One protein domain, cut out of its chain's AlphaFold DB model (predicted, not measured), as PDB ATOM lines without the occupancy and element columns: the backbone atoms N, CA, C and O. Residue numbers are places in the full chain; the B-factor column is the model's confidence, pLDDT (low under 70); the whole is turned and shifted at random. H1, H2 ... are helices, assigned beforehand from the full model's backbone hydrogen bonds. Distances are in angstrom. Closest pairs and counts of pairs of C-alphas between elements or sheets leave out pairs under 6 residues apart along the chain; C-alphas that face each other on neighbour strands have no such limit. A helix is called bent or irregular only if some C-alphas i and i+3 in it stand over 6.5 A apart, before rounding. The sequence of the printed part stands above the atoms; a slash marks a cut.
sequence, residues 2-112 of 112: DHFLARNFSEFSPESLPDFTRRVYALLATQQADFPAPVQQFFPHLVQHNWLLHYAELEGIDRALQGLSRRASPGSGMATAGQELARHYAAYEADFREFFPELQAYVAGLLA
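AT A GLANCE: This is residues 2 to 112 of the 112 residues of the protein "DUF479 domain-containing protein" of Hymenobacter sp (UniProt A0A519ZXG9). A loose, open assembly of helices has the short helices H1 and H4 near its middle. H2 and H3 reach out side by side in one direction with few contacts between them, H5 and H6 fold back on each other as a helical hairpin on another side, and the long bent helix H7 passes near H1 with its arm H7a, while residues 105 to 112, of which 105 to 110 belong to H7, stick out. The printed part has 111 residues, with seven named helices in the order H1 to H7 and no named strand, and its class is all helix. It is only just loose, close to compact, with a radius of gyration of the C-alphas of 16.0 A and spans of 43 by 40 by 26 A.

IN THESE COORDINATES: H1 covers residues 2 to 7 and begins at C-alpha 2, (29.343, -33.850, -12.661). H2, residues 17 to 30, is 20.2 A long. H3, residues 37 to 48, is 18.1 A long and irregular, but only just: C-alphas 41 and 44 are 6.9 A apart. H4 is residues 51 to 54. H5, residues 58 to 69, is 16.2 A long and begins at C-alpha 58, (25.918, -29.686, -2.912). H6, residues 78 to 87, is irregular, with C-alphas 79 and 82 7.8 A apart. H7, residues 89 to 110, was assigned as one helix by its hydrogen bonds but is bent, with C-alphas 98 and 101 6.7 A apart. Its arms are H7a, residues 89 to 98, and H7b, residues 101 to 110, ending at C-alpha 110, (33.005, -45.853, -30.600).

HOW THE PARTS SIT: H1 is close to H5 but not clearly touching it; their closest C-alphas, His 3 and Ile 61, are 6.3 A apart. H1 and H7a are also close but not clearly touching, about perpendicular at 84 degrees, with C-alphas Phe 4 and Glu 93 closest at 6.5 A. H2 touches H4 with residues 17 to 21 alone, closest at the C-alphas of Thr 21 and Leu 52, 6.2 A. H4 and H5 only just touch, with 3 pairs of C-alphas within 8 A, and only at the corner; C-alphas His 54 and Gly 60 are closest at 4.7 A. H5 and H6 touch as a helical hairpin, opposite ways at a shallow tilt of 23 degrees, with C-alphas Asp 62 and Gly 82 closest at 4.6 A. H7b is apart from H1, for instance. Every O i to N i+4 pair is within hydrogen-bond range in H1, H2, H5, H7a and H7b, against 6 of 8 in H3 and 4 of 6 in H6; H4 is too short for such a pair.

THE WHOLE: The two C-alphas farthest apart, Pro 74 and Ala 112, are 42.9 A apart. The printed part has no cut and no long link. Residues 71 to 76 also stand free. Mean pLDDT of the printed part is 93.6, with Ala 112 alone under 70.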
ATOM      1  N   ASP A   2      28.034 -33.858 -13.348       92.56
ATOM      2  CA  ASP A   2      29.343 -33.850 -12.661       92.56
ATOM      3  C   ASP A   2      29.248 -34.025 -11.142       92.56
ATOM      4  O   ASP A   2      30.045 -34.752 -10.558       92.56
ATOM      5  N   HIS A   3      28.234 -33.423 -10.511       96.50
ATOM      6  CA  HIS A   3      27.972 -33.614  -9.085       96.50
ATOM      7  C   HIS A   3      27.731 -35.082  -8.717       96.50
ATOM      8  O   HIS A   3      28.408 -35.611  -7.842       96.50
ATOM      9  N   PHE A   4      26.808 -35.758  -9.405       97.62
ATOM     10  CA  PHE A   4      26.485 -37.160  -9.130       97.62
ATOM     11  C   PHE A   4      27.636 -38.101  -9.486       97.62
ATOM     12  O   PHE A   4      27.858 -39.075  -8.773       97.62
ATOM     13  N   LEU A   5      28.407 -37.783 -10.531       96.56
ATOM     14  CA  LEU A   5      29.618 -38.526 -10.872       96.56
ATOM     15  C   LEU A   5      30.678 -38.397  -9.773       96.56
ATOM     16  O   LEU A   5      31.218 -39.401  -9.323       96.56
ATOM     17  N   ALA A   6      30.961 -37.177  -9.311       97.19
ATOM     18  CA  ALA A   6      31.916 -36.944  -8.232       97.19
ATOM     19  C   ALA A   6      31.425 -37.564  -6.911       97.19
ATOM     20  O   ALA A   6      32.188 -38.214  -6.199       97.19
ATOM     21  N   ARG A   7      30.133 -37.428  -6.597       97.50
ATOM     22  CA  ARG A   7      29.524 -37.986  -5.386       97.50
ATOM     23  C   ARG A   7      29.611 -39.512  -5.337       97.50
ATOM     24  O   ARG A   7      29.887 -40.056  -4.271       97.50
ATOM     25  N   ASN A   8      29.406 -40.173  -6.474       96.50
ATOM     26  CA  ASN A   8      29.375 -41.630  -6.605       96.50
ATOM     27  C   ASN A   8      30.640 -42.183  -7.294       96.50
ATOM     28  O   ASN A   8      30.609 -43.248  -7.901       96.50
ATOM     29  N   PHE A   9      31.767 -41.466  -7.221       96.81
ATOM     30  CA  PHE A   9      32.950 -41.734  -8.050       96.81
ATOM     31  C   PHE A   9      33.502 -43.162  -7.927       96.81
ATOM     32  O   PHE A   9      33.946 -43.741  -8.916       96.81
ATOM     33  N   SER A  10      33.422 -43.758  -6.734       96.50
ATOM     34  CA  SER A  10      33.864 -45.135  -6.473       96.50
ATOM     35  C   SER A  10      33.070 -46.202  -7.232       96.50
ATOM     36  O   SER A  10      33.538 -47.329  -7.348       96.50
ATOM     37  N   GLU A  11      31.872 -45.880  -7.731       95.06
ATOM     38  CA  GLU A  11      31.089 -46.789  -8.581       95.06
ATOM     39  C   GLU A  11      31.673 -46.876 -10.004       95.06
ATOM     40  O   GLU A  11      31.468 -47.869 -10.695       95.06
ATOM     41  N   PHE A  12      32.426 -45.858 -10.436       92.88
ATOM     42  CA  PHE A  12      32.893 -45.708 -11.821       92.88
ATOM     43  C   PHE A  12      34.415 -45.762 -11.974       92.88
ATOM     44  O   PHE A  12      34.916 -45.890 -13.090       92.88
ATOM     45  N   SER A  13      35.160 -45.648 -10.874       94.31
ATOM     46  CA  SER A  13      36.619 -45.637 -10.872       94.31
ATOM     47  C   SER A  13      37.174 -46.430  -9.687       94.31
ATOM     48  O   SER A  13      36.679 -46.280  -8.569       94.31
ATOM     49  N   PRO A  14      38.237 -47.231  -9.889       95.75
ATOM     50  CA  PRO A  14      38.964 -47.861  -8.789       95.75
ATOM     51  C   PRO A  14      39.841 -46.867  -8.005       95.75
ATOM     52  O   PRO A  14      40.298 -47.180  -6.908       95.75
ATOM     53  N   GLU A  15      40.112 -45.684  -8.560       97.75
ATOM     54  CA  GLU A  15      40.851 -44.610  -7.891       97.75
ATOM     55  C   GLU A  15      39.903 -43.771  -7.022       97.75
ATOM     56  O   GLU A  15      38.769 -43.495  -7.415       97.75
ATOM     57  N   SER A  16      40.366 -43.314  -5.855       98.06
ATOM     58  CA  SER A  16      39.583 -42.407  -5.010       98.06
ATOM     59  C   SER A  16      39.430 -41.030  -5.675       98.06
ATOM     60  O   SER A  16      40.345 -40.555  -6.349       98.06
ATOM     61  N   LEU A  17      38.303 -40.337  -5.462       98.19
ATOM     62  CA  LEU A  17      38.127 -38.974  -5.989       98.19
ATOM     63  C   LEU A  17      39.240 -38.004  -5.517       98.19
ATOM     64  O   LEU A  17      39.747 -37.239  -6.342       98.19
ATOM     65  N   PRO A  18      39.684 -38.015  -4.242       97.94
ATOM     66  CA  PRO A  18      40.805 -37.179  -3.812       97.94
ATOM     67  C   PRO A  18      42.109 -37.454  -4.569       97.94
ATOM     68  O   PRO A  18      42.822 -36.515  -4.925       97.94
ATOM     69  N   ASP A  19      42.429 -38.718  -4.847       98.19
ATOM     70  CA  ASP A  19      43.662 -39.060  -5.565       98.19
ATOM     71  C   ASP A  19      43.555 -38.724  -7.051       98.19
ATOM     72  O   ASP A  19      44.465 -38.095  -7.598       98.19
ATOM     73  N   PHE A  20      42.396 -39.002  -7.656       97.81
ATOM     74  CA  PHE A  20      42.077 -38.591  -9.019       97.81
ATOM     75  C   PHE A  20      42.247 -37.080  -9.202       97.81
ATOM     76  O   PHE A  20      42.971 -36.633 -10.091       97.81
ATOM     77  N   THR A  21      41.623 -36.269  -8.343       97.56
ATOM     78  CA  THR A  21      41.672 -34.803  -8.467       97.56
ATOM     79  C   THR A  21      43.085 -34.265  -8.268       97.56
ATOM     80  O   THR A  21      43.533 -33.433  -9.056       97.56
ATOM     81  N   ARG A  22      43.839 -34.797  -7.298       97.69
ATOM     82  CA  ARG A  22      45.255 -34.453  -7.091       97.69
ATOM     83  C   ARG A  22      46.106 -34.774  -8.318       97.69
ATOM     84  O   ARG A  22      46.900 -33.937  -8.745       97.69
ATOM     85  N   ARG A  23      45.929 -35.963  -8.900       97.69
ATOM     86  CA  ARG A  23      46.643 -36.401 -10.105       97.69
ATOM     87  C   ARG A  23      46.299 -35.525 -11.308       97.69
ATOM     88  O   ARG A  23      47.203 -35.117 -12.033       97.69
ATOM     89  N   VAL A  24      45.021 -35.192 -11.495       97.06
ATOM     90  CA  VAL A  24      44.561 -34.292 -12.563       97.06
ATOM     91  C   VAL A  24      45.148 -32.892 -12.392       97.06
ATOM     92  O   VAL A  24      45.683 -32.346 -13.352       97.06
ATOM     93  N   TYR A  25      45.123 -32.318 -11.186       97.19
ATOM     94  CA  TYR A  25      45.722 -31.002 -10.948       97.19
ATOM     95  C   TYR A  25      47.232 -30.990 -11.173       97.19
ATOM     96  O   TYR A  25      47.736 -30.042 -11.772       97.19
ATOM     97  N   ALA A  26      47.943 -32.037 -10.749       96.88
ATOM     98  CA  ALA A  26      49.373 -32.164 -11.006       96.88
ATOM     99  C   ALA A  26      49.672 -32.209 -12.511       96.88
ATOM    100  O   ALA A  26      50.550 -31.488 -12.974       96.88
ATOM    101  N   LEU A  27      48.905 -32.992 -13.279       96.38
ATOM    102  CA  LEU A  27      49.036 -33.066 -14.736       96.38
ATOM    103  C   LEU A  27      48.735 -31.718 -15.410       96.38
ATOM    104  O   LEU A  27      49.481 -31.272 -16.272       96.38
ATOM    105  N   LEU A  28      47.658 -31.043 -15.012       95.88
ATOM    106  CA  LEU A  28      47.302 -29.738 -15.570       95.88
ATOM    107  C   LEU A  28      48.358 -28.670 -15.251       95.88
ATOM    108  O   LEU A  28      48.633 -27.815 -16.090       95.88
ATOM    109  N   ALA A  29      48.991 -28.746 -14.079       95.62
ATOM    110  CA  ALA A  29      50.063 -27.833 -13.705       95.62
ATOM    111  C   ALA A  29      51.302 -27.974 -14.608       95.62
ATOM    112  O   ALA A  29      51.954 -26.966 -14.880       95.62
ATOM    113  N   THR A  30      51.612 -29.172 -15.133       96.06
ATOM    114  CA  THR A  30      52.759 -29.341 -16.054       96.06
ATOM    115  C   THR A  30      52.550 -28.632 -17.391       96.06
ATOM    116  O   THR A  30      53.523 -28.250 -18.030       96.06
ATOM    117  N   GLN A  31      51.292 -28.423 -17.788       94.25
ATOM    118  CA  GLN A  31      50.898 -27.772 -19.040       94.25
ATOM    119  C   GLN A  31      50.397 -26.335 -18.828       94.25
ATOM    120  O   GLN A  31      49.849 -25.733 -19.749       94.25
ATOM    121  N   GLN A  32      50.556 -25.758 -17.630       92.19
ATOM    122  CA  GLN A  32      49.950 -24.464 -17.296       92.19
ATOM    123  C   GLN A  32      50.397 -23.332 -18.238       92.19
ATOM    124  O   GLN A  32      49.617 -22.421 -18.507       92.19
ATOM    125  N   ALA A  33      51.622 -23.397 -18.770       93.69
ATOM    126  CA  ALA A  33      52.139 -22.418 -19.727       93.69
ATOM    127  C   ALA A  33      51.351 -22.383 -21.053       93.69
ATOM    128  O   ALA A  33      51.293 -21.334 -21.693       93.69
ATOM    129  N   ASP A  34      50.702 -23.491 -21.423       95.81
ATOM    130  CA  ASP A  34      49.929 -23.623 -22.664       95.81
ATOM    131  C   ASP A  34      48.490 -23.107 -22.518       95.81
ATOM    132  O   ASP A  34      47.754 -22.981 -23.500       95.81
ATOM    133  N   PHE A  35      48.044 -22.811 -21.294       95.19
ATOM    134  CA  PHE A  35      46.691 -22.321 -21.069       95.19
ATOM    135  C   PHE A  35      46.508 -20.910 -21.641       95.19
ATOM    136  O   PHE A  35      47.421 -20.087 -21.572       95.19
ATOM    137  N   PRO A  36      45.304 -20.552 -22.120       96.00
ATOM    138  CA  PRO A  36      44.965 -19.158 -22.374       96.00
ATOM    139  C   PRO A  36      45.188 -18.304 -21.118       96.00
ATOM    140  O   PRO A  36      44.886 -18.747 -20.008       96.00
ATOM    141  N   ALA A  37      45.647 -17.058 -21.275       95.38
ATOM    142  CA  ALA A  37      45.985 -16.179 -20.146       95.38
ATOM    143  C   ALA A  37      44.896 -16.080 -19.046       95.38
ATOM    144  O   ALA A  37      45.252 -16.153 -17.867       95.38
ATOM    145  N   PRO A  38      43.582 -16.005 -19.360       92.44
ATOM    146  CA  PRO A  38      42.544 -16.005 -18.324       92.44
ATOM    147  C   PRO A  38      42.521 -17.290 -17.483       92.44
ATOM    148  O   PRO A  38      42.265 -17.252 -16.282       92.44
ATOM    149  N   VAL A  39      42.810 -18.436 -18.105       92.62
ATOM    150  CA  VAL A  39      42.854 -19.738 -17.432       92.62
ATOM    151  C   VAL A  39      44.125 -19.857 -16.595       92.62
ATOM    152  O   VAL A  39      44.044 -20.351 -15.477       92.62
ATOM    153  N   GLN A  40      45.267 -19.335 -17.059       94.62
ATOM    154  CA  GLN A  40      46.502 -19.294 -16.259       94.62
ATOM    155  C   GLN A  40      46.315 -18.547 -14.935       94.62
ATOM    156  O   GLN A  40      46.802 -19.001 -13.902       94.62
ATOM    157  N   GLN A  41      45.598 -17.419 -14.962       92.44
ATOM    158  CA  GLN A  41      45.310 -16.612 -13.772       92.44
ATOM    159  C   GLN A  41      44.330 -17.309 -12.825       92.44
ATOM    160  O   GLN A  41      44.444 -17.198 -11.608       92.44
ATOM    161  N   PHE A  42      43.363 -18.036 -13.381       89.94
ATOM    162  CA  PHE A  42      42.313 -18.689 -12.610       89.94
ATOM    163  C   PHE A  42      42.716 -20.072 -12.068       89.94
ATOM    164  O   PHE A  42      42.233 -20.491 -11.016       89.94
ATOM    165  N   PHE A  43      43.624 -20.777 -12.744       94.31
ATOM    166  CA  PHE A  43      44.033 -22.139 -12.398       94.31
ATOM    167  C   PHE A  43      44.549 -22.304 -10.956       94.31
ATOM    168  O   PHE A  43      44.101 -23.238 -10.289       94.31
ATOM    169  N   PRO A  44      45.382 -21.403 -10.397       93.69
ATOM    170  CA  PRO A  44      45.788 -21.497  -8.993       93.69
ATOM    171  C   PRO A  44      44.604 -21.538  -8.017       93.69
ATOM    172  O   PRO A  44      44.647 -22.280  -7.041       93.69
ATOM    173  N   HIS A  45      43.519 -20.809  -8.302       92.00
ATOM    174  CA  HIS A  45      42.314 -20.822  -7.471       92.00
ATOM    175  C   HIS A  45      41.538 -22.140  -7.588       92.00
ATOM    176  O   HIS A  45      41.037 -22.634  -6.578       92.00
ATOM    177  N   LEU A  46      41.468 -22.733  -8.788       90.94
ATOM    178  CA  LEU A  46      40.875 -24.063  -8.993       90.94
ATOM    179  C   LEU A  46      41.561 -25.120  -8.124       90.94
ATOM    180  O   LEU A  46      40.874 -25.932  -7.501       90.94
ATOM    181  N   VAL A  47      42.898 -25.094  -8.095       94.56
ATOM    182  CA  VAL A  47      43.723 -26.037  -7.327       94.56
ATOM    183  C   VAL A  47      43.624 -25.750  -5.831       94.56
ATOM    184  O   VAL A  47      43.313 -26.649  -5.060       94.56
ATOM    185  N   GLN A  48      43.833 -24.497  -5.410       93.88
ATOM    186  CA  GLN A  48      43.813 -24.103  -3.995       93.88
ATOM    187  C   GLN A  48      42.505 -24.492  -3.307       93.88
ATOM    188  O   GLN A  48      42.500 -24.904  -2.149       93.88
ATOM    189  N   HIS A  49      41.393 -24.346  -4.022       91.19
ATOM    190  CA  HIS A  49      40.074 -24.653  -3.506       91.19
ATOM    191  C   HIS A  49      39.579 -26.031  -3.932       91.19
ATOM    192  O   HIS A  49      38.388 -26.244  -3.805       91.19
ATOM    193  N   ASN A  50      40.417 -26.927  -4.472       94.12
ATOM    194  CA  ASN A  50      40.053 -28.294  -4.876       94.12
ATOM    195  C   ASN A  50      38.671 -28.404  -5.543       94.12
ATOM    196  O   ASN A  50      37.840 -29.226  -5.158       94.12
ATOM    197  N   TRP A  51      38.402 -27.551  -6.534       93.94
ATOM    198  CA  TRP A  51      37.067 -27.439  -7.126       93.94
ATOM    199  C   TRP A  51      36.510 -28.783  -7.581       93.94
ATOM    200  O   TRP A  51      35.382 -29.096  -7.228       93.94
ATOM    201  N   LEU A  52      37.308 -29.592  -8.289       95.12
ATOM    202  CA  LEU A  52      36.911 -30.907  -8.800       95.12
ATOM    203  C   LEU A  52      36.464 -31.856  -7.680       95.12
ATOM    204  O   LEU A  52      35.553 -32.649  -7.887       95.12
ATOM    205  N   LEU A  53      37.075 -31.760  -6.497       97.12
ATOM    206  CA  LEU A  53      36.686 -32.564  -5.340       97.12
ATOM    207  C   LEU A  53      35.338 -32.092  -4.791       97.12
ATOM    208  O   LEU A  53      34.446 -32.905  -4.558       97.12
ATOM    209  N   HIS A  54      35.159 -30.777  -4.648       96.31
ATOM    210  CA  HIS A  54      33.920 -30.207  -4.117       96.31
ATOM    211  C   HIS A  54      32.718 -30.362  -5.048       96.31
ATOM    212  O   HIS A  54      31.597 -30.170  -4.591       96.31
ATOM    213  N   TYR A  55      32.889 -30.775  -6.310       96.19
ATOM    214  CA  TYR A  55      31.738 -31.205  -7.108       96.19
ATOM    215  C   TYR A  55      30.959 -32.328  -6.418       96.19
ATOM    216  O   TYR A  55      29.760 -32.400  -6.632       96.19
ATOM    217  N   ALA A  56      31.570 -33.144  -5.549       97.06
ATOM    218  CA  ALA A  56      30.860 -34.165  -4.770       97.06
ATOM    219  C   ALA A  56      29.917 -33.595  -3.688       97.06
ATOM    220  O   ALA A  56      29.126 -34.339  -3.107       97.06
ATOM    221  N   GLU A  57      29.986 -32.294  -3.403       96.50
ATOM    222  CA  GLU A  57      29.207 -31.608  -2.372       96.50
ATOM    223  C   GLU A  57      28.179 -30.669  -3.013       96.50
ATOM    224  O   GLU A  57      28.477 -29.981  -3.993       96.50
ATOM    225  N   LEU A  58      26.975 -30.590  -2.434       94.50
ATOM    226  CA  LEU A  58      25.918 -29.686  -2.912       94.50
ATOM    227  C   LEU A  58      26.372 -28.218  -2.932       94.50
ATOM    228  O   LEU A  58      26.112 -27.487  -3.883       94.50
ATOM    229  N   GLU A  59      27.113 -27.803  -1.912       93.06
ATOM    230  CA  GLU A  59      27.662 -26.449  -1.795       93.06
ATOM    231  C   GLU A  59      28.745 -26.166  -2.845       93.06
ATOM    232  O   GLU A  59      28.924 -25.028  -3.286       93.06
ATOM    233  N   GLY A  60      29.504 -27.185  -3.254       93.50
ATOM    234  CA  GLY A  60      30.509 -27.043  -4.300       93.50
ATOM    235  C   GLY A  60      29.884 -26.888  -5.680       93.50
ATOM    236  O   GLY A  60      30.251 -25.962  -6.410       93.50
ATOM    237  N   ILE A  61      28.896 -27.726  -6.016       93.94
ATOM    238  CA  ILE A  61      28.178 -27.592  -7.289       93.94
ATOM    239  C   ILE A  61      27.351 -26.299  -7.347       93.94
ATOM    240  O   ILE A  61      27.359 -25.638  -8.383       93.94
ATOM    241  N   ASP A  62      26.719 -25.867  -6.250       92.69
ATOM    242  CA  ASP A  62      25.992 -24.590  -6.216       92.69
ATOM    243  C   ASP A  62      26.928 -23.403  -6.487       92.69
ATOM    244  O   ASP A  62      26.647 -22.570  -7.349       92.69
ATOM    245  N   ARG A  63      28.116 -23.366  -5.864       90.50
ATOM    246  CA  ARG A  63      29.133 -22.339  -6.161       90.50
ATOM    247  C   ARG A  63      29.557 -22.340  -7.630       90.50
ATOM    248  O   ARG A  63      29.709 -21.267  -8.221       90.50
ATOM    249  N   ALA A  64      29.736 -23.515  -8.236       89.25
ATOM    250  CA  ALA A  64      30.071 -23.623  -9.654       89.25
ATOM    251  C   ALA A  64      28.941 -23.077 -10.550       89.25
ATOM    252  O   ALA A  64      29.202 -22.283 -11.458       89.25
ATOM    253  N   LEU A  65      27.686 -23.427 -10.250       90.50
ATOM    254  CA  LEU A  65      26.499 -22.938 -10.960       90.50
ATOM    255  C   LEU A  65      26.322 -21.422 -10.808       90.50
ATOM    256  O   LEU A  65      26.057 -20.729 -11.792       90.50
ATOM    257  N   GLN A  66      26.568 -20.867  -9.620       89.00
ATOM    258  CA  GLN A  66      26.594 -19.419  -9.403       89.00
ATOM    259  C   GLN A  66      27.707 -18.730 -10.209       89.00
ATOM    260  O   GLN A  66      27.518 -17.629 -10.724       89.00
ATOM    261  N   GLY A  67      28.876 -19.358 -10.349       87.19
ATOM    262  CA  GLY A  67      29.943 -18.861 -11.219       87.19
ATOM    263  C   GLY A  67      29.532 -18.840 -12.695       87.19
ATOM    264  O   GLY A  67      29.831 -17.879 -13.410       87.19
ATOM    265  N   LEU A  68      28.811 -19.872 -13.145       85.56
ATOM    266  CA  LEU A  68      28.267 -19.963 -14.502       85.56
ATOM    267  C   LEU A  68      27.151 -18.947 -14.749       85.56
ATOM    268  O   LEU A  68      27.110 -18.355 -15.827       85.56
ATOM    269  N   SER A  69      26.294 -18.692 -13.758       88.94
ATOM    270  CA  SER A  69      25.167 -17.762 -13.889       88.94
ATOM    271  C   SER A  69      25.616 -16.341 -14.230       88.94
ATOM    272  O   SER A  69      24.971 -15.676 -15.033       88.94
ATOM    273  N   ARG A  70      26.783 -15.913 -13.729       86.12
ATOM    274  CA  ARG A  70      27.389 -14.606 -14.050       86.12
ATOM    275  C   ARG A  70      27.727 -14.434 -15.530       86.12
ATOM    276  O   ARG A  70      27.835 -13.305 -15.996       86.12
ATOM    277  N   ARG A  71      27.936 -15.538 -16.253       83.75
ATOM    278  CA  ARG A  71      28.232 -15.555 -17.695       83.75
ATOM    279  C   ARG A  71      27.018 -15.941 -18.540       83.75
ATOM    280  O   ARG A  71      27.106 -15.914 -19.763       83.75
ATOM    281  N   ALA A  72      25.919 -16.340 -17.905       87.25
ATOM    282  CA  ALA A  72      24.722 -16.799 -18.587       87.25
ATOM    283  C   ALA A  72      23.851 -15.617 -19.031       87.25
ATOM    284  O   ALA A  72      23.867 -14.541 -18.431       87.25
ATOM    285  N   SER A  73      23.050 -15.832 -20.075       86.69
ATOM    286  CA  SER A  73      22.069 -14.841 -20.511       86.69
ATOM    287  C   SER A  73      21.055 -14.546 -19.394       86.69
ATOM    288  O   SER A  73      20.662 -15.470 -18.659       86.69
ATOM    289  N   PRO A  74      20.591 -13.288 -19.271       81.75
ATOM    290  CA  PRO A  74      19.496 -12.946 -18.372       81.75
ATOM    291  C   PRO A  74      18.282 -13.848 -18.620       81.75
ATOM    292  O   PRO A  74      17.925 -14.108 -19.766       81.75
ATOM    293  N   GLY A  75      17.660 -14.348 -17.550       81.38
ATOM    294  CA  GLY A  75      16.492 -15.235 -17.644       81.38
ATOM    295  C   GLY A  75      16.796 -16.719 -17.887       81.38
ATOM    296  O   GLY A  75      15.867 -17.511 -17.951       81.38
ATOM    297  N   SER A  76      18.067 -17.131 -17.953       84.75
ATOM    298  CA  SER A  76      18.463 -18.542 -18.141       84.75
ATOM    299  C   SER A  76      18.102 -19.496 -16.990       84.75
ATOM    300  O   SER A  76      18.326 -20.695 -17.108       84.75
ATOM    301  N   GLY A  77      17.624 -18.989 -15.848       85.19
ATOM    302  CA  GLY A  77      17.384 -19.794 -14.640       85.19
ATOM    303  C   GLY A  77      18.660 -20.258 -13.920       85.19
ATOM    304  O   GLY A  77      18.586 -20.828 -12.837       85.19
ATOM    305  N   MET A  78      19.849 -19.958 -14.461       85.69
ATOM    306  CA  MET A  78      21.120 -20.447 -13.915       85.69
ATOM    307  C   MET A  78      21.407 -19.934 -12.495       85.69
ATOM    308  O   MET A  78      22.073 -20.604 -11.714       85.69
ATOM    309  N   ALA A  79      20.881 -18.761 -12.132       85.31
ATOM    310  CA  ALA A  79      21.048 -18.194 -10.794       85.31
ATOM    311  C   ALA A  79      20.384 -19.035  -9.686       85.31
ATOM    312  O   ALA A  79      20.821 -18.970  -8.542       85.31
ATOM    313  N   THR A  80      19.357 -19.823 -10.019       90.12
ATOM    314  CA  THR A  80      18.615 -20.679  -9.078       90.12
ATOM    315  C   THR A  80      18.868 -22.168  -9.315       90.12
ATOM    316  O   THR A  80      18.253 -23.003  -8.659       90.12
ATOM    317  N   ALA A  81      19.780 -22.526 -10.225       90.94
ATOM    318  CA  ALA A  81      20.001 -23.912 -10.636       90.94
ATOM    319  C   ALA A  81      20.425 -24.829  -9.477       90.94
ATOM    320  O   ALA A  81      19.981 -25.972  -9.418       90.94
ATOM    321  N   GLY A  82      21.232 -24.342  -8.527       91.62
ATOM    322  CA  GLY A  82      21.604 -25.142  -7.357       91.62
ATOM    323  C   GLY A  82      20.440 -25.381  -6.391       91.62
ATOM    324  O   GLY A  82      20.328 -26.462  -5.818       91.62
ATOM    325  N   GLN A  83      19.515 -24.421  -6.270       92.12
ATOM    326  CA  GLN A  83      18.296 -24.587  -5.469       92.12
ATOM    327  C   GLN A  83      17.358 -25.614  -6.104       92.12
ATOM    328  O   GLN A  83      16.832 -26.478  -5.406       92.12
ATOM    329  N   GLU A  84      17.194 -25.563  -7.426       94.00
ATOM    330  CA  GLU A  84      16.395 -26.542  -8.169       94.00
ATOM    331  C   GLU A  84      17.011 -27.945  -8.093       94.00
ATOM    332  O   GLU A  84      16.294 -28.916  -7.841       94.00
ATOM    333  N   LEU A  85      18.341 -28.054  -8.208       94.00
ATOM    334  CA  LEU A  85      19.059 -29.311  -7.993       94.00
ATOM    335  C   LEU A  85      18.786 -29.872  -6.594       94.00
ATOM    336  O   LEU A  85      18.468 -31.049  -6.470       94.00
ATOM    337  N   ALA A  86      18.875 -29.050  -5.547       94.56
ATOM    338  CA  ALA A  86      18.601 -29.492  -4.180       94.56
ATOM    339  C   ALA A  86      17.132 -29.911  -3.991       94.56
ATOM    340  O   ALA A  86      16.849 -30.918  -3.341       94.56
ATOM    341  N   ARG A  87      16.193 -29.173  -4.592       96.94
ATOM    342  CA  ARG A  87      14.752 -29.449  -4.517       96.94
ATOM    343  C   ARG A  87      14.368 -30.769  -5.184       96.94
ATOM    344  O   ARG A  87      13.511 -31.483  -4.668       96.94
ATOM    345  N   HIS A  88      14.991 -31.084  -6.314       96.62
ATOM    346  CA  HIS A  88      14.686 -32.258  -7.133       96.62
ATOM    347  C   HIS A  88      15.823 -33.287  -7.132       96.62
ATOM    348  O   HIS A  88      15.952 -34.078  -8.064       96.62
ATOM    349  N   TYR A  89      16.631 -33.300  -6.069       96.44
ATOM    350  CA  TYR A  89      17.885 -34.050  -6.003       96.44
ATOM    351  C   TYR A  89      17.730 -35.528  -6.369       96.44
ATOM    352  O   TYR A  89      18.448 -36.028  -7.228       96.44
ATOM    353  N   ALA A  90      16.750 -36.208  -5.768       97.44
ATOM    354  CA  ALA A  90      16.511 -37.629  -6.008       97.44
ATOM    355  C   ALA A  90      16.081 -37.932  -7.453       97.44
ATOM    356  O   ALA A  90      16.463 -38.964  -7.994       97.44
ATOM    357  N   ALA A  91      15.312 -37.036  -8.082       97.88
ATOM    358  CA  ALA A  91      14.897 -37.204  -9.474       97.88
ATOM    359  C   ALA A  91      16.102 -37.055 -10.412       97.88
ATOM    360  O   ALA A  91      16.363 -37.937 -11.219       97.88
ATOM    361  N   TYR A  92      16.907 -36.004 -10.226       97.00
ATOM    362  CA  TYR A  92      18.120 -35.820 -11.019       97.00
ATOM    363  C   TYR A  92      19.168 -36.918 -10.792       97.00
ATOM    364  O   TYR A  92      19.913 -37.249 -11.716       97.00
ATOM    365  N   GLU A  93      19.253 -37.482  -9.583       97.19
ATOM    366  CA  GLU A  93      20.125 -38.630  -9.322       97.19
ATOM    367  C   GLU A  93      19.633 -39.882 -10.052       97.19
ATOM    368  O   GLU A  93      20.447 -40.601 -10.631       97.19
ATOM    369  N   ALA A  94      18.320 -40.134 -10.053       97.56
ATOM    370  CA  ALA A  94      17.728 -41.245 -10.790       97.56
ATOM    371  C   ALA A  94      18.008 -41.118 -12.294       97.56
ATOM    372  O   ALA A  94      18.560 -42.050 -12.877       97.56
ATOM    373  N   ASP A  95      17.759 -39.940 -12.874       97.19
ATOM    374  CA  ASP A  95      18.057 -39.654 -14.282       97.19
ATOM    375  C   ASP A  95      19.546 -39.878 -14.598       97.19
ATOM    376  O   ASP A  95      19.903 -40.458 -15.624       97.19
ATOM    377  N   PHE A  96      20.450 -39.450 -13.706       97.31
ATOM    378  CA  PHE A  96      21.885 -39.688 -13.869       97.31
ATOM    379  C   PHE A  96      22.234 -41.181 -13.836       97.31
ATOM    380  O   PHE A  96      23.034 -41.632 -14.658       97.31
ATOM    381  N   ARG A  97      21.664 -41.939 -12.891       96.06
ATOM    382  CA  ARG A  97      21.918 -43.380 -12.733       96.06
ATOM    383  C   ARG A  97      21.368 -44.199 -13.902       96.06
ATOM    384  O   ARG A  97      21.937 -45.245 -14.199       96.06
ATOM    385  N   GLU A  98      20.318 -43.723 -14.563       96.19
ATOM    386  CA  GLU A  98      19.793 -44.311 -15.799       96.19
ATOM    387  C   GLU A  98      20.688 -43.971 -17.001       96.19
ATOM    388  O   GLU A  98      21.172 -44.862 -17.693       96.19
ATOM    389  N   PHE A  99      20.996 -42.688 -17.203       96.31
ATOM    390  CA  PHE A  99      21.663 -42.223 -18.420       96.31
ATOM    391  C   PHE A  99      23.178 -42.490 -18.468       96.31
ATOM    392  O   PHE A  99      23.735 -42.766 -19.532       96.31
ATOM    393  N   PHE A 100      23.897 -42.373 -17.347       95.75
ATOM    394  CA  PHE A 100      25.365 -42.427 -17.372       95.75
ATOM    395  C   PHE A 100      25.929 -43.787 -17.842       95.75
ATOM    396  O   PHE A 100      26.855 -43.775 -18.658       95.75
ATOM    397  N   PRO A 101      25.374 -44.947 -17.433       94.06
ATOM    398  CA  PRO A 101      25.777 -46.241 -17.986       94.06
ATOM    399  C   PRO A 101      25.549 -46.358 -19.500       94.06
ATOM    400  O   PRO A 101      26.395 -46.918 -20.202       94.06
ATOM    401  N   GLU A 102      24.452 -45.801 -20.027       95.94
ATOM    402  CA  GLU A 102      24.188 -45.776 -21.474       95.94
ATOM    403  C   GLU A 102      25.248 -44.962 -22.217       95.94
ATOM    404  O   GLU A 102      25.779 -45.406 -23.239       95.94
ATOM    405  N   LEU A 103      25.625 -43.801 -21.669       94.81
ATOM    406  CA  LEU A 103      26.706 -42.980 -22.210       94.81
ATOM    407  C   LEU A 103      28.043 -43.737 -22.215       94.81
ATOM    408  O   LEU A 103      28.761 -43.698 -23.215       94.81
ATOM    409  N   GLN A 104      28.377 -44.441 -21.128       94.12
ATOM    410  CA  GLN A 104      29.597 -45.252 -21.060       94.12
ATOM    411  C   GLN A 104      29.600 -46.355 -22.126       94.12
ATOM    412  O   GLN A 104      30.603 -46.524 -22.821       94.12
ATOM    413  N   ALA A 105      28.482 -47.070 -22.288       95.56
ATOM    414  CA  ALA A 105      28.341 -48.118 -23.296       95.56
ATOM    415  C   ALA A 105      28.469 -47.563 -24.722       95.56
ATOM    416  O   ALA A 105      29.186 -48.133 -25.547       95.56
ATOM    417  N   TYR A 106      27.831 -46.424 -24.998       96.88
ATOM    418  CA  TYR A 106      27.917 -45.752 -26.291       96.88
ATOM    419  C   TYR A 106      29.358 -45.352 -26.630       96.88
ATOM    420  O   TYR A 106      29.854 -45.688 -27.703       96.88
ATOM    421  N   VAL A 107      30.061 -44.688 -25.705       95.88
ATOM    422  CA  VAL A 107      31.455 -44.264 -25.920       95.88
ATOM    423  C   VAL A 107      32.386 -45.466 -26.079       95.88
ATOM    424  O   VAL A 107      33.246 -45.444 -26.955       95.88
ATOM    425  N   ALA A 108      32.205 -46.530 -25.290       94.31
ATOM    426  CA  ALA A 108      32.990 -47.756 -25.437       94.31
ATOM    427  C   ALA A 108      32.821 -48.386 -26.831       94.31
ATOM    428  O   ALA A 108      33.798 -48.853 -27.411       94.31
ATOM    429  N   GLY A 109      31.610 -48.339 -27.394       95.88
ATOM    430  CA  GLY A 109      31.332 -48.814 -28.752       95.88
ATOM    431  C   GLY A 109      31.968 -47.978 -29.868       95.88
ATOM    432  O   GLY A 109      32.184 -48.507 -30.950       95.88
ATOM    433  N   LEU A 110      32.297 -46.703 -29.626       94.88
ATOM    434  CA  LEU A 110      33.005 -45.853 -30.600       94.88
ATOM    435  C   LEU A 110      34.519 -46.101 -30.638       94.88
ATOM    436  O   LEU A 110      35.185 -45.676 -31.581       94.88
ATOM    437  N   LEU A 111      35.067 -46.714 -29.587       83.56
ATOM    438  CA  LEU A 111      36.494 -47.016 -29.451       83.56
ATOM    439  C   LEU A 111      36.848 -48.442 -29.911       83.56
ATOM    440  O   LEU A 111      38.029 -48.795 -29.899       83.56
ATOM    441  N   ALA A 112      35.838 -49.240 -30.274       66.38
ATOM    442  CA  ALA A 112      35.958 -50.587 -30.830       66.38
ATOM    443  C   ALA A 112      36.030 -50.548 -32.364       66.38
ATOM    444  O   ALA A 112      36.798 -51.363 -32.922       66.38
TER     445      ALA A 112